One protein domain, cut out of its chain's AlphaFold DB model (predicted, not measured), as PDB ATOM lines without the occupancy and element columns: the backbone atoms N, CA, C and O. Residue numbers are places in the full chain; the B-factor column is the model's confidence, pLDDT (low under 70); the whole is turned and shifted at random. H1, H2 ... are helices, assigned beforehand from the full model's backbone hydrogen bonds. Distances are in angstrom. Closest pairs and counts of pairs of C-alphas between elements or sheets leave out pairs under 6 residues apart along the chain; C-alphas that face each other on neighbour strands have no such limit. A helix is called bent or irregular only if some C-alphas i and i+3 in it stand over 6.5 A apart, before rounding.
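What this domain is: This is residues 628 to 661 and 835 to 905 of the 905 residues of an uncharacterized protein of Planctomycetaceae bacterium (UniProt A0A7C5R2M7). What is the overall shape? The long helices H1 and H2 make a right-angled corner on one side and H3 and H4 are near each other on the other, with short H5 in the middle and small H6 beyond it. What builds it? The printed part has 105 residues, all helix by class, with six named helices, H1 to H6 in chain order, and no named strand. How tightly is it gathered? It is compact and rounded, with a radius of gyration of the C-alphas of 13.7 A and spans of 39 by 37 by 27 A.

How they stand to each other: What stands beside the longest helix? H1, residues 629 to 644, is close to but not clearly touching H2, residues 646 to 660, about perpendicular at 87 degrees; the closest C-alphas, of Trp 643 and Arg 649, are 5.9 A apart. Which helix is the hub? H5, residues 886 to 892, is the hub, touching three helices; H2 touches it with residues 652 to 656 of H2 alone, and the closest C-alphas, of Val 652 and His 890, are 7.3 A apart. It touches H3, residues 838 to 847, closest at the C-alphas of Leu 840 and Arg 889, 6.6 A. It only just touches H6, residues 895 to 900, and only at the corner, with the C-alphas of Ile 891 and Leu 897 at 6.0 A. Where is the remaining helix, and are the backbones regular? H4, residues 858 to 872, is near H3 and apart from H2 and H6. Every O i to N i+4 pair is within hydrogen-bond range in H1, H2, H4, H5 and H6, and 4 of 6 are in H3, only just irregular with C-alphas 843 and 846 6.7 A apart.

Where its parts are: Where do the ends of the helices lie? H1 begins at C-alpha 629 (78.176, 102.196, 87.012), and H6 ends at C-alpha 900 (77.022, 118.593, 93.385). How long are they? H1 measures 22.4 A, H4 21.2 A, H2 20.9 A and H3 14.5 A.

The domain as a whole: Is anything missing? Residues 662 to 834 are not printed, and C-alphas 661 and 835 are 16.8 A apart across the cut. Which link is long, and where is confidence low? H4 to H5 is a long link, residues 873 to 885; pLDDT is under 70 at residues 852 to 855 and 904 to 905.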
ATOM      1  N   PRO A 628      77.656 102.221  91.810       79.69
ATOM      2  CA  PRO A 628      76.939 101.779  90.622       79.69
ATOM      3  C   PRO A 628      77.477 102.457  89.361       79.69
ATOM      4  O   PRO A 628      77.745 103.661  89.357       79.69
ATOM      5  N   HIS A 629      77.606 101.698  88.270       77.06
ATOM      6  CA  HIS A 629      78.176 102.196  87.012       77.06
ATOM      7  C   HIS A 629      77.473 103.472  86.506       77.06
ATOM      8  O   HIS A 629      78.109 104.345  85.919       77.06
ATOM      9  N   SER A 630      76.168 103.624  86.767       79.25
ATOM     10  CA  SER A 630      75.414 104.850  86.473       79.25
ATOM     11  C   SER A 630      75.931 106.066  87.249       79.25
ATOM     12  O   SER A 630      76.168 107.104  86.638       79.25
ATOM     13  N   THR A 631      76.152 105.930  88.558       82.12
ATOM     14  CA  THR A 631      76.644 106.996  89.445       82.12
ATOM     15  C   THR A 631      78.078 107.374  89.096       82.12
ATOM     16  O   THR A 631      78.388 108.555  88.955       82.12
ATOM     17  N   ARG A 632      78.935 106.375  88.849       84.62
ATOM     18  CA  ARG A 632      80.321 106.587  88.405       84.62
ATOM     19  C   ARG A 632      80.388 107.368  87.092       84.62
ATOM     20  O   ARG A 632      81.112 108.358  87.002       84.62
ATOM     21  N   ARG A 633      79.597 106.959  86.094       83.44
ATOM     22  CA  ARG A 633      79.535 107.642  84.797       83.44
ATOM     23  C   ARG A 633      79.064 109.087  84.953       83.44
ATOM     24  O   ARG A 633      79.699 109.990  84.420       83.44
ATOM     25  N   THR A 634      77.992 109.312  85.715       86.56
ATOM     26  CA  THR A 634      77.473 110.662  85.974       86.56
ATOM     27  C   THR A 634      78.483 111.537  86.713       86.56
ATOM     28  O   THR A 634      78.619 112.709  86.367       86.56
ATOM     29  N   PHE A 635      79.227 110.984  87.675       90.31
ATOM     30  CA  PHE A 635      80.303 111.703  88.352       90.31
ATOM     31  C   PHE A 635      81.381 112.164  87.367       90.31
ATOM     32  O   PHE A 635      81.689 113.354  87.330       90.31
ATOM     33  N   PHE A 636      81.925 111.267  86.538       90.19
ATOM     34  CA  PHE A 636      82.977 111.640  85.589       90.19
ATOM     35  C   PHE A 636      82.484 112.619  84.512       90.19
ATOM     36  O   PHE A 636      83.211 113.556  84.189       90.19
ATOM     37  N   GLU A 637      81.247 112.481  84.022       88.00
ATOM     38  CA  GLU A 637      80.625 113.442  83.092       88.00
ATOM     39  C   GLU A 637      80.486 114.840  83.725       88.00
ATOM     40  O   GLU A 637      80.870 115.846  83.123       88.00
ATOM     41  N   ARG A 638      79.985 114.919  84.966       90.81
ATOM     42  CA  ARG A 638      79.845 116.190  85.698       90.81
ATOM     43  C   ARG A 638      81.194 116.786  86.081       90.81
ATOM     44  O   ARG A 638      81.349 118.001  86.018       90.81
ATOM     45  N   MET A 639      82.159 115.953  86.463       92.19
ATOM     46  CA  MET A 639      83.514 116.378  86.809       92.19
ATOM     47  C   MET A 639      84.229 116.953  85.583       92.19
ATOM     48  O   MET A 639      84.822 118.023  85.699       92.19
ATOM     49  N   GLN A 640      84.102 116.322  84.406       88.19
ATOM     50  CA  GLN A 640      84.616 116.877  83.147       88.19
ATOM     51  C   GLN A 640      83.982 118.240  82.844       88.19
ATOM     52  O   GLN A 640      84.707 119.217  82.687       88.19
ATOM     53  N   ALA A 641      82.648 118.344  82.874       89.12
ATOM     54  CA  ALA A 641      81.956 119.613  82.629       89.12
ATOM     55  C   ALA A 641      82.336 120.711  83.645       89.12
ATOM     56  O   ALA A 641      82.487 121.879  83.283       89.12
ATOM     57  N   TRP A 642      82.517 120.343  84.916       93.94
ATOM     58  CA  TRP A 642      82.971 121.247  85.974       93.94
ATOM     59  C   TRP A 642      84.415 121.718  85.752       93.94
ATOM     60  O   TRP A 642      84.703 122.904  85.935       93.94
ATOM     61  N   TRP A 643      85.311 120.822  85.333       93.88
ATOM     62  CA  TRP A 643      86.730 121.118  85.133       93.88
ATOM     63  C   TRP A 643      87.039 121.817  83.799       93.88
ATOM     64  O   TRP A 643      88.026 122.552  83.696       93.88
ATOM     65  N   ASP A 644      86.186 121.636  82.790       91.44
ATOM     66  CA  ASP A 644      86.282 122.331  81.502       91.44
ATOM     67  C   ASP A 644      85.929 123.821  81.603       91.44
ATOM     68  O   ASP A 644      86.337 124.612  80.750       91.44
ATOM     69  N   ASN A 645      85.248 124.238  82.677       92.62
ATOM     70  CA  ASN A 645      85.057 125.651  82.979       92.62
ATOM     71  C   ASN A 645      86.399 126.311  83.358       92.62
ATOM     72  O   ASN A 645      86.993 126.035  84.405       92.62
ATOM     73  N   GLU A 646      86.860 127.233  82.511       91.00
ATOM     74  CA  GLU A 646      88.139 127.922  82.681       91.00
ATOM     75  C   GLU A 646      88.226 128.731  83.987       91.00
ATOM     76  O   GLU A 646      89.285 128.762  84.619       91.00
ATOM     77  N   GLU A 647      87.133 129.366  84.415       90.69
ATOM     78  CA  GLU A 647      87.100 130.163  85.643       90.69
ATOM     79  C   GLU A 647      87.251 129.272  86.883       90.69
ATOM     80  O   GLU A 647      88.076 129.557  87.759       90.69
ATOM     81  N   THR A 648      86.535 128.142  86.909       90.88
ATOM     82  CA  THR A 648      86.677 127.104  87.942       90.88
ATOM     83  C   THR A 648      88.116 126.610  88.015       90.88
ATOM     84  O   THR A 648      88.728 126.626  89.087       90.88
ATOM     85  N   ARG A 649      88.688 126.223  86.870       93.12
ATOM     86  CA  ARG A 649      90.062 125.720  86.790       93.12
ATOM     87  C   ARG A 649      91.062 126.747  87.316       93.12
ATOM     88  O   ARG A 649      91.899 126.407  88.152       93.12
ATOM     89  N   ARG A 650      90.958 128.009  86.889       91.25
ATOM     90  CA  ARG A 650      91.847 129.090  87.344       91.25
ATOM     91  C   ARG A 650      91.764 129.291  88.859       91.25
ATOM     92  O   ARG A 650      92.798 129.424  89.509       91.25
ATOM     93  N   LYS A 651      90.555 129.252  89.431       92.81
ATOM     94  CA  LYS A 651      90.334 129.380  90.879       92.81
ATOM     95  C   LYS A 651      90.957 128.222  91.662       92.81
ATOM     96  O   LYS A 651      91.689 128.463  92.621       92.81
ATOM     97  N   VAL A 652      90.695 126.978  91.258       93.19
ATOM     98  CA  VAL A 652      91.211 125.781  91.948       93.19
ATOM     99  C   VAL A 652      92.736 125.715  91.871       93.19
ATOM    100  O   VAL A 652      93.386 125.471  92.889       93.19
ATOM    101  N   ILE A 653      93.317 126.000  90.701       93.31
ATOM    102  CA  ILE A 653      94.775 126.061  90.533       93.31
ATOM    103  C   ILE A 653      95.381 127.184  91.382       93.31
ATOM    104  O   ILE A 653      96.384 126.949  92.048       93.31
ATOM    105  N   GLY A 654      94.755 128.362  91.450       91.25
ATOM    106  CA  GLY A 654      95.226 129.452  92.311       91.25
ATOM    107  C   GLY A 654      95.236 129.085  93.803       91.25
ATOM    108  O   GLY A 654      96.208 129.366  94.504       91.25
ATOM    109  N   ILE A 655      94.191 128.398  94.286       90.50
ATOM    110  CA  ILE A 655      94.137 127.878  95.667       90.50
ATOM    111  C   ILE A 655      95.245 126.845  95.894       90.50
ATOM    112  O   ILE A 655      95.917 126.871  96.926       90.50
ATOM    113  N   TYR A 656      95.442 125.942  94.934       92.19
ATOM    114  CA  TYR A 656      96.486 124.926  94.986       92.19
ATOM    115  C   TYR A 656      97.888 125.551  95.074       92.19
ATOM    116  O   TYR A 656      98.656 125.230  95.983       92.19
ATOM    117  N   GLU A 657      98.209 126.484  94.179       92.31
ATOM    118  CA  GLU A 657      99.515 127.144  94.139       92.31
ATOM    119  C   GLU A 657      99.783 127.941  95.416       92.31
ATOM    120  O   GLU A 657     100.876 127.844  95.969       92.31
ATOM    121  N   ALA A 658      98.779 128.648  95.946       90.50
ATOM    122  CA  ALA A 658      98.904 129.368  97.211       90.50
ATOM    123  C   ALA A 658      99.164 128.445  98.416       90.50
ATOM    124  O   ALA A 658      99.817 128.862  99.372       90.50
ATOM    125  N   ARG A 659      98.673 127.199  98.379       89.19
ATOM    126  CA  ARG A 659      98.896 126.206  99.443       89.19
ATOM    127  C   ARG A 659     100.271 125.552  99.371       89.19
ATOM    128  O   ARG A 659     100.812 125.187 100.413       89.19
ATOM    129  N   VAL A 660     100.816 125.378  98.168       90.00
ATOM    130  CA  VAL A 660     102.014 124.555  97.948       90.00
ATOM    131  C   VAL A 660     103.278 125.380  97.746       90.00
ATOM    132  O   VAL A 660     104.321 125.023  98.291       90.00
ATOM    133  N   TRP A 661     103.195 126.485  97.009       93.25
ATOM    134  CA  TRP A 661     104.355 127.300  96.665       93.25
ATOM    135  C   TRP A 661     104.502 128.504  97.613       93.25
ATOM    136  O   TRP A 661     103.524 129.236  97.831       93.25
ATOM    137  N   VAL A 835     100.242 111.569  91.048       92.44
ATOM    138  CA  VAL A 835     100.840 111.399  92.380       92.44
ATOM    139  C   VAL A 835     100.045 110.349  93.170       92.44
ATOM    140  O   VAL A 835      98.908 110.635  93.561       92.44
ATOM    141  N   PRO A 836     100.606 109.157  93.463       89.00
ATOM    142  CA  PRO A 836      99.869 108.030  94.042       89.00
ATOM    143  C   PRO A 836      99.710 108.169  95.567       89.00
ATOM    144  O   PRO A 836     100.071 107.283  96.337       89.00
ATOM    145  N   SER A 837      99.199 109.313  96.022       86.38
ATOM    146  CA  SER A 837      98.951 109.573  97.443       86.38
ATOM    147  C   SER A 837      97.790 108.727  97.975       86.38
ATOM    148  O   SER A 837      96.808 108.506  97.265       86.38
ATOM    149  N   GLU A 838      97.840 108.333  99.251       82.88
ATOM    150  CA  GLU A 838      96.729 107.609  99.895       82.88
ATOM    151  C   GLU A 838      95.402 108.373  99.812       82.88
ATOM    152  O   GLU A 838      94.349 107.762  99.672       82.88
ATOM    153  N   GLN A 839      95.437 109.710  99.824       84.62
ATOM    154  CA  GLN A 839      94.239 110.527  99.629       84.62
ATOM    155  C   GLN A 839      93.580 110.244  98.270       84.62
ATOM    156  O   GLN A 839      92.382 109.970  98.213       84.62
ATOM    157  N   LEU A 840      94.361 110.279  97.185       88.25
ATOM    158  CA  LEU A 840      93.867 110.024  95.833       88.25
ATOM    159  C   LEU A 840      93.399 108.573  95.674       88.25
ATOM    160  O   LEU A 840      92.319 108.331  95.141       88.25
ATOM    161  N   LEU A 841      94.185 107.611  96.164       88.25
ATOM    162  CA  LEU A 841      93.839 106.191  96.075       88.25
ATOM    163  C   LEU A 841      92.547 105.891  96.842       88.25
ATOM    164  O   LEU A 841      91.646 105.259  96.295       88.25
ATOM    165  N   ARG A 842      92.406 106.404  98.069       84.75
ATOM    166  CA  ARG A 842      91.183 106.273  98.871       84.75
ATOM    167  C   ARG A 842      89.977 106.921  98.194       84.75
ATOM    168  O   ARG A 842      88.890 106.362  98.269       84.75
ATOM    169  N   PHE A 843      90.158 108.064  97.532       85.88
ATOM    170  CA  PHE A 843      89.086 108.735  96.796       85.88
ATOM    171  C   PHE A 843      88.621 107.923  95.573       85.88
ATOM    172  O   PHE A 843      87.426 107.848  95.297       85.88
ATOM    173  N   LEU A 844      89.546 107.281  94.852       88.94
ATOM    174  CA  LEU A 844      89.238 106.533  93.626       88.94
ATOM    175  C   LEU A 844      88.810 105.072  93.866       88.94
ATOM    176  O   LEU A 844      88.141 104.496  93.009       88.94
ATOM    177  N   ARG A 845      89.148 104.461  95.011       86.75
ATOM    178  CA  ARG A 845      88.752 103.074  95.345       86.75
ATOM    179  C   ARG A 845      87.227 102.854  95.268       86.75
ATOM    180  O   ARG A 845      86.818 101.961  94.527       86.75
ATOM    181  N   PRO A 846      86.364 103.682  95.899       82.38
ATOM    182  CA  PRO A 846      84.907 103.566  95.752       82.38
ATOM    183  C   PRO A 846      84.414 103.760  94.311       82.38
ATOM    184  O   PRO A 846      83.345 103.275  93.946       82.38
ATOM    185  N   LEU A 847      85.196 104.447  93.471       84.38
ATOM    186  CA  LEU A 847      84.903 104.671  92.055       84.38
ATOM    187  C   LEU A 847      85.348 103.509  91.155       84.38
ATOM    188  O   LEU A 847      85.117 103.572  89.952       84.38
ATOM    189  N   GLY A 848      85.918 102.433  91.706       83.00
ATOM    190  CA  GLY A 848      86.301 101.233  90.958       83.00
ATOM    191  C   GLY A 848      87.780 101.144  90.583       83.00
ATOM    192  O   GLY A 848      88.127 100.314  89.743       83.00
ATOM    193  N   LEU A 849      88.651 101.962  91.185       86.06
ATOM    194  CA  LEU A 849      90.096 101.768  91.064       86.06
ATOM    195  C   LEU A 849      90.523 100.530  91.862       86.06
ATOM    196  O   LEU A 849      90.408 100.500  93.089       86.06
ATOM    197  N   HIS A 850      91.093  99.551  91.166       79.56
ATOM    198  CA  HIS A 850      91.716  98.380  91.771       79.56
ATOM    199  C   HIS A 850      93.236  98.510  91.689       79.56
ATOM    200  O   HIS A 850      93.807  98.575  90.603       79.56
ATOM    201  N   VAL A 851      93.888  98.548  92.848       73.56
ATOM    202  CA  VAL A 851      95.347  98.499  92.973       73.56
ATOM    203  C   VAL A 851      95.671  97.192  93.689       73.56
ATOM    204  O   VAL A 851      95.046  96.906  94.705       73.56
ATOM    205  N   LEU A 852      96.585  96.390  93.137       56.59
ATOM    206  CA  LEU A 852      97.067  95.158  93.773       56.59
ATOM    207  C   LEU A 852      97.700  95.493  95.143       56.59
ATOM    208  O   LEU A 852      98.229  96.593  95.300       56.59
ATOM    209  N   ASP A 853      97.586  94.570  96.108       56.19
ATOM    210  CA  ASP A 853      97.925  94.705  97.541       56.19
ATOM    211  C   ASP A 853      99.306  95.336  97.862       56.19
ATOM    212  O   ASP A 853     100.126  95.573  96.981       56.19
ATOM    213  N   ASN A 854      99.537  95.606  99.159       53.75
ATOM    214  CA  ASN A 854     100.577  96.419  99.834       53.75
ATOM    215  C   ASN A 854     102.021  96.511  99.260       53.75
ATOM    216  O   ASN A 854     102.738  97.423  99.674       53.75
ATOM    217  N   ASP A 855     102.435  95.684  98.298       56.47
ATOM    218  CA  ASP A 855     103.792  95.629  97.724       56.47
ATOM    219  C   ASP A 855     103.978  96.385  96.389       56.47
ATOM    220  O   ASP A 855     105.101  96.488  95.890       56.47
ATOM    221  N   ALA A 856     102.922  96.953  95.791       72.12
ATOM    222  CA  ALA A 856     103.050  97.696  94.529       72.12
ATOM    223  C   ALA A 856     103.903  98.980  94.672       72.12
ATOM    224  O   ALA A 856     103.675  99.816  95.561       72.12
ATOM    225  N   SER A 857     104.839  99.190  93.742       82.00
ATOM    226  CA  SER A 857     105.679 100.391  93.664       82.00
ATOM    227  C   SER A 857     104.863 101.645  93.317       82.00
ATOM    228  O   SER A 857     103.787 101.585  92.722       82.00
ATOM    229  N   ASN A 858     105.386 102.831  93.648       84.50
ATOM    230  CA  ASN A 858     104.688 104.094  93.360       84.50
ATOM    231  C   ASN A 858     104.431 104.310  91.858       84.50
ATOM    232  O   ASN A 858     103.381 104.835  91.494       84.50
ATOM    233  N   SER A 859     105.340 103.860  90.987       86.56
ATOM    234  CA  SER A 859     105.152 103.955  89.534       86.56
ATOM    235  C   SER A 859     104.030 103.037  89.041       86.56
ATOM    236  O   SER A 859     103.201 103.463  88.239       86.56
ATOM    237  N   GLU A 860     103.916 101.819  89.580       87.25
ATOM    238  CA  GLU A 860     102.801 100.914  89.258       87.25
ATOM    239  C   GLU A 860     101.459 101.489  89.719       87.25
ATOM    240  O   GLU A 860     100.483 101.453  88.969       87.25
ATOM    241  N   LYS A 861     101.418 102.100  90.911       88.88
ATOM    242  CA  LYS A 861     100.226 102.793  91.424       88.88
ATOM    243  C   LYS A 861      99.834 103.985  90.544       88.88
ATOM    244  O   LYS A 861      98.661 104.130  90.207       88.88
ATOM    245  N   ALA A 862     100.797 104.819  90.146       90.50
ATOM    246  CA  ALA A 862     100.565 105.960  89.258       90.50
ATOM    247  C   ALA A 862     100.029 105.510  87.888       90.50
ATOM    248  O   ALA A 862      99.044 106.058  87.386       90.50
ATOM    249  N   LYS A 863     100.610 104.443  87.326       90.12
ATOM    250  CA  LYS A 863     100.158 103.840  86.070       90.12
ATOM    251  C   LYS A 863      98.751 103.244  86.174       90.12
ATOM    252  O   LYS A 863      97.940 103.480  85.287       90.12
ATOM    253  N   ALA A 864      98.423 102.555  87.269       90.38
ATOM    254  CA  ALA A 864      97.074 102.032  87.498       90.38
ATOM    255  C   ALA A 864      96.020 103.155  87.541       90.38
ATOM    256  O   ALA A 864      94.946 103.018  86.955       90.38
ATOM    257  N   VAL A 865      96.340 104.290  88.178       92.25
ATOM    258  CA  VAL A 865      95.482 105.488  88.166       92.25
ATOM    259  C   VAL A 865      95.333 106.046  86.749       92.25
ATOM    260  O   VAL A 865      94.216 106.361  86.336       92.25
ATOM    261  N   PHE A 866      96.431 106.145  85.995       93.38
ATOM    262  CA  PHE A 866      96.408 106.606  84.606       93.38
ATOM    263  C   PHE A 866      95.507 105.730  83.728       93.38
ATOM    264  O   PHE A 866      94.620 106.257  83.059       93.38
ATOM    265  N   ASP A 867      95.695 104.408  83.759       91.94
ATOM    266  CA  ASP A 867      94.948 103.457  82.928       91.94
ATOM    267  C   ASP A 867      93.454 103.445  83.296       91.94
ATOM    268  O   ASP A 867      92.586 103.472  82.415       91.94
ATOM    269  N   PHE A 868      93.140 103.496  84.595       91.81
ATOM    270  CA  PHE A 868      91.767 103.609  85.093       91.81
ATOM    271  C   PHE A 868      91.078 104.882  84.580       91.81
ATOM    272  O   PHE A 868      89.986 104.820  84.010       91.81
ATOM    273  N   LEU A 869      91.728 106.040  84.716       92.38
ATOM    274  CA  LEU A 869      91.154 107.314  84.280       92.38
ATOM    275  C   LEU A 869      91.113 107.457  82.754       92.38
ATOM    276  O   LEU A 869      90.199 108.097  82.240       92.38
ATOM    277  N   ALA A 870      92.045 106.848  82.017       91.81
ATOM    278  CA  ALA A 870      92.003 106.802  80.555       91.81
ATOM    279  C   ALA A 870      90.737 106.083  80.060       91.81
ATOM    280  O   ALA A 870      90.073 106.546  79.125       91.81
ATOM    281  N   SER A 871      90.371 104.988  80.736       89.38
ATOM    282  CA  SER A 871      89.142 104.237  80.474       89.38
ATOM    283  C   SER A 871      87.888 105.045  80.823       89.38
ATOM    284  O   SER A 871      87.024 105.244  79.965       89.38
ATOM    285  N   GLU A 872      87.791 105.561  82.052       88.88
ATOM    286  CA  GLU A 872      86.588 106.260  82.538       88.88
ATOM    287  C   GLU A 872      86.342 107.596  81.812       88.88
ATOM    288  O   GLU A 872      85.208 107.920  81.458       88.88
ATOM    289  N   LEU A 873      87.403 108.353  81.506       88.00
ATOM    290  CA  LEU A 873      87.311 109.624  80.775       88.00
ATOM    291  C   LEU A 873      87.288 109.443  79.246       88.00
ATOM    292  O   LEU A 873      87.155 110.434  78.527       88.00
ATOM    293  N   LYS A 874      87.420 108.205  78.746       87.19
ATOM    294  CA  LYS A 874      87.454 107.848  77.313       87.19
ATOM    295  C   LYS A 874      88.489 108.642  76.508       87.19
ATOM    296  O   LYS A 874      88.227 109.081  75.387       87.19
ATOM    297  N   THR A 875      89.681 108.817  77.068       87.56
ATOM    298  CA  THR A 875      90.789 109.539  76.429       87.56
ATOM    299  C   THR A 875      92.098 108.786  76.611       87.56
ATOM    300  O   THR A 875      92.323 108.149  77.633       87.56
ATOM    301  N   LYS A 876      92.994 108.879  75.625       85.06
ATOM    302  CA  LYS A 876      94.337 108.280  75.713       85.06
ATOM    303  C   LYS A 876      95.281 109.067  76.628       85.06
ATOM    304  O   LYS A 876      96.323 108.549  77.007       85.06
ATOM    305  N   THR A 877      94.929 110.304  76.975       86.75
ATOM    306  CA  THR A 877      95.759 111.216  77.775       86.75
ATOM    307  C   THR A 877      94.904 111.895  78.854       86.75
ATOM    308  O   THR A 877      94.553 113.070  78.710       86.75
ATOM    309  N   PRO A 878      94.527 111.192  79.941       90.75
ATOM    310  CA  PRO A 878      93.597 111.678  80.970       90.75
ATOM    311  C   PRO A 878      94.137 112.816  81.862       90.75
ATOM    312  O   PRO A 878      93.742 112.943  83.008       90.75
ATOM    313  N   HIS A 879      95.011 113.699  81.380       89.94
ATOM    314  CA  HIS A 879      95.755 114.664  82.203       89.94
ATOM    315  C   HIS A 879      94.929 115.817  82.817       89.94
ATOM    316  O   HIS A 879      95.491 116.637  83.540       89.94
ATOM    317  N   LEU A 880      93.637 115.963  82.476       91.69
ATOM    318  CA  LEU A 880      92.730 117.018  82.974       91.69
ATOM    319  C   LEU A 880      93.313 118.443  82.860       91.69
ATOM    320  O   LEU A 880      93.613 119.083  83.864       91.69
ATOM    321  N   HIS A 881      93.511 118.952  81.636       91.50
ATOM    322  CA  HIS A 881      94.186 120.249  81.390       91.50
ATOM    323  C   HIS A 881      95.561 120.369  82.083       91.50
ATOM    324  O   HIS A 881      95.887 121.393  82.676       91.50
ATOM    325  N   ARG A 882      96.356 119.289  82.021       92.12
ATOM    326  CA  ARG A 882      97.667 119.108  82.671       92.12
ATOM    327  C   ARG A 882      97.650 119.236  84.209       92.12
ATOM    328  O   ARG A 882      98.702 119.442  84.802       92.12
ATOM    329  N   ALA A 883      96.493 119.113  84.868       92.50
ATOM    330  CA  ALA A 883      96.355 119.260  86.323       92.50
ATOM    331  C   ALA A 883      96.336 117.939  87.117       92.50
ATOM    332  O   ALA A 883      96.523 117.972  88.333       92.50
ATOM    333  N   PHE A 884      96.142 116.797  86.449       95.00
ATOM    334  CA  PHE A 884      96.245 115.447  87.026       95.00
ATOM    335  C   PHE A 884      95.434 115.248  88.324       95.00
ATOM    336  O   PHE A 884      94.208 115.273  88.275       95.00
ATOM    337  N   ASP A 885      96.085 115.037  89.476       92.69
ATOM    338  CA  ASP A 885      95.457 114.710  90.767       92.69
ATOM    339  C   ASP A 885      94.789 115.908  91.467       92.69
ATOM    340  O   ASP A 885      93.938 115.721  92.340       92.69
ATOM    341  N   ILE A 886      95.146 117.142  91.092       93.38
ATOM    342  CA  ILE A 886      94.699 118.374  91.767       93.38
ATOM    343  C   ILE A 886      93.163 118.506  91.839       93.38
ATOM    344  O   ILE A 886      92.659 118.808  92.925       93.38
ATOM    345  N   PRO A 887      92.393 118.270  90.755       92.69
ATOM    346  CA  PRO A 887      90.937 118.400  90.779       92.69
ATOM    347  C   PRO A 887      90.292 117.427  91.770       92.69
ATOM    348  O   PRO A 887      89.437 117.822  92.556       92.69
ATOM    349  N   PHE A 888      90.756 116.175  91.801       92.12
ATOM    350  CA  PHE A 888      90.236 115.150  92.708       92.12
ATOM    351  C   PHE A 888      90.526 115.470  94.169       92.12
ATOM    352  O   PHE A 888      89.651 115.317  95.015       92.12
ATOM    353  N   ARG A 889      91.720 115.988  94.475       89.06
ATOM    354  CA  ARG A 889      92.068 116.421  95.836       89.06
ATOM    355  C   ARG A 889      91.238 117.615  96.298       89.06
ATOM    356  O   ARG A 889      90.909 117.707  97.476       89.06
ATOM    357  N   HIS A 890      90.890 118.518  95.380       89.69
ATOM    358  CA  HIS A 890      89.999 119.635  95.681       89.69
ATOM    359  C   HIS A 890      88.573 119.157  95.972       89.69
ATOM    360  O   HIS A 890      87.998 119.565  96.977       89.69
ATOM    361  N   ILE A 891      88.043 118.249  95.145       90.69
ATOM    362  CA  ILE A 891      86.732 117.619  95.362       90.69
ATOM    363  C   ILE A 891      86.718 116.850  96.686       90.69
ATOM    364  O   ILE A 891      85.763 116.961  97.445       90.69
ATOM    365  N   ASP A 892      87.783 116.108  97.006       87.00
ATOM    366  CA  ASP A 892      87.855 115.341  98.251       87.00
ATOM    367  C   ASP A 892      87.731 116.229  99.505       87.00
ATOM    368  O   ASP A 892      87.111 115.835 100.494       87.00
ATOM    369  N   GLY A 893      88.278 117.446  99.442       82.88
ATOM    370  CA  GLY A 893      88.249 118.423 100.530       82.88
ATOM    371  C   GLY A 893      86.986 119.289 100.618       82.88
ATOM    372  O   GLY A 893      86.880 120.059 101.572       82.88
ATOM    373  N   ASP A 894      86.052 119.197  99.665       85.25
ATOM    374  CA  ASP A 894      84.828 120.011  99.622       85.25
ATOM    375  C   ASP A 894      83.564 119.120  99.593       85.25
ATOM    376  O   ASP A 894      83.140 118.662  98.526       85.25
ATOM    377  N   PRO A 895      82.920 118.885 100.755       83.00
ATOM    378  CA  PRO A 895      81.709 118.064 100.847       83.00
ATOM    379  C   PRO A 895      80.533 118.588 100.010       83.00
ATOM    380  O   PRO A 895      79.717 117.808  99.520       83.00
ATOM    381  N   HIS A 896      80.427 119.907  99.814       84.19
ATOM    382  CA  HIS A 896      79.363 120.485  98.993       84.19
ATOM    383  C   HIS A 896      79.589 120.158  97.511       84.19
ATOM    384  O   HIS A 896      78.652 119.813  96.786       84.19
ATOM    385  N   LEU A 897      80.845 120.212  97.064       87.25
ATOM    386  CA  LEU A 897      81.214 119.848  95.700       87.25
ATOM    387  C   LEU A 897      81.032 118.343  95.431       87.25
ATOM    388  O   LEU A 897      80.587 117.978  94.341       87.25
ATOM    389  N   LYS A 898      81.287 117.471  96.418       84.75
ATOM    390  CA  LYS A 898      81.003 116.023  96.313       84.75
ATOM    391  C   LYS A 898      79.532 115.739  96.005       84.75
ATOM    392  O   LYS A 898      79.249 114.979  95.076       84.75
ATOM    393  N   ARG A 899      78.606 116.399  96.713       84.00
ATOM    394  CA  ARG A 899      77.156 116.295  96.450       84.00
ATOM    395  C   ARG A 899      76.779 116.823  95.073       84.00
ATOM    396  O   ARG A 899      76.094 116.150  94.308       84.00
ATOM    397  N   GLN A 900      77.293 117.996  94.698       85.56
ATOM    398  CA  GLN A 900      77.022 118.593  93.385       85.56
ATOM    399  C   GLN A 900      77.446 117.671  92.224       85.56
ATOM    400  O   GLN A 900      76.747 117.558  91.209       85.56
ATOM    401  N   LEU A 901      78.572 116.972  92.384       87.44
ATOM    402  CA  LEU A 901      79.097 116.025  91.400       87.44
ATOM    403  C   LEU A 901      78.455 114.625  91.484       87.44
ATOM    404  O   LEU A 901      78.732 113.796  90.623       87.44
ATOM    405  N   GLY A 902      77.549 114.382  92.437       79.62
ATOM    406  CA  GLY A 902      76.770 113.144  92.543       79.62
ATOM    407  C   GLY A 902      77.481 111.986  93.250       79.62
ATOM    408  O   GLY A 902      77.192 110.834  92.934       79.62
ATOM    409  N   LEU A 903      78.427 112.273  94.155       78.94
ATOM    410  CA  LEU A 903      79.089 111.266  95.005       78.94
ATOM    411  C   LEU A 903      78.404 111.055  96.362       78.94
ATOM    412  O   LEU A 903      78.631 110.037  97.008       78.94
ATOM    413  N   GLU A 904      77.597 112.019  96.788       67.50
ATOM    414  CA  GLU A 904      76.818 112.015  98.026       67.50
ATOM    415  C   GLU A 904      75.402 112.497  97.667       67.50
ATOM    416  O   GLU A 904      75.279 113.400  96.834       67.50
ATOM    417  N   ASP A 905      74.365 111.889  98.251       52.53
ATOM    418  CA  ASP A 905      72.968 112.335  98.094       52.53
ATOM    419  C   ASP A 905      72.688 113.657  98.834       52.53
ATOM    420  O   ASP A 905      73.232 113.864  99.950       52.53
TER     421      ASP A 905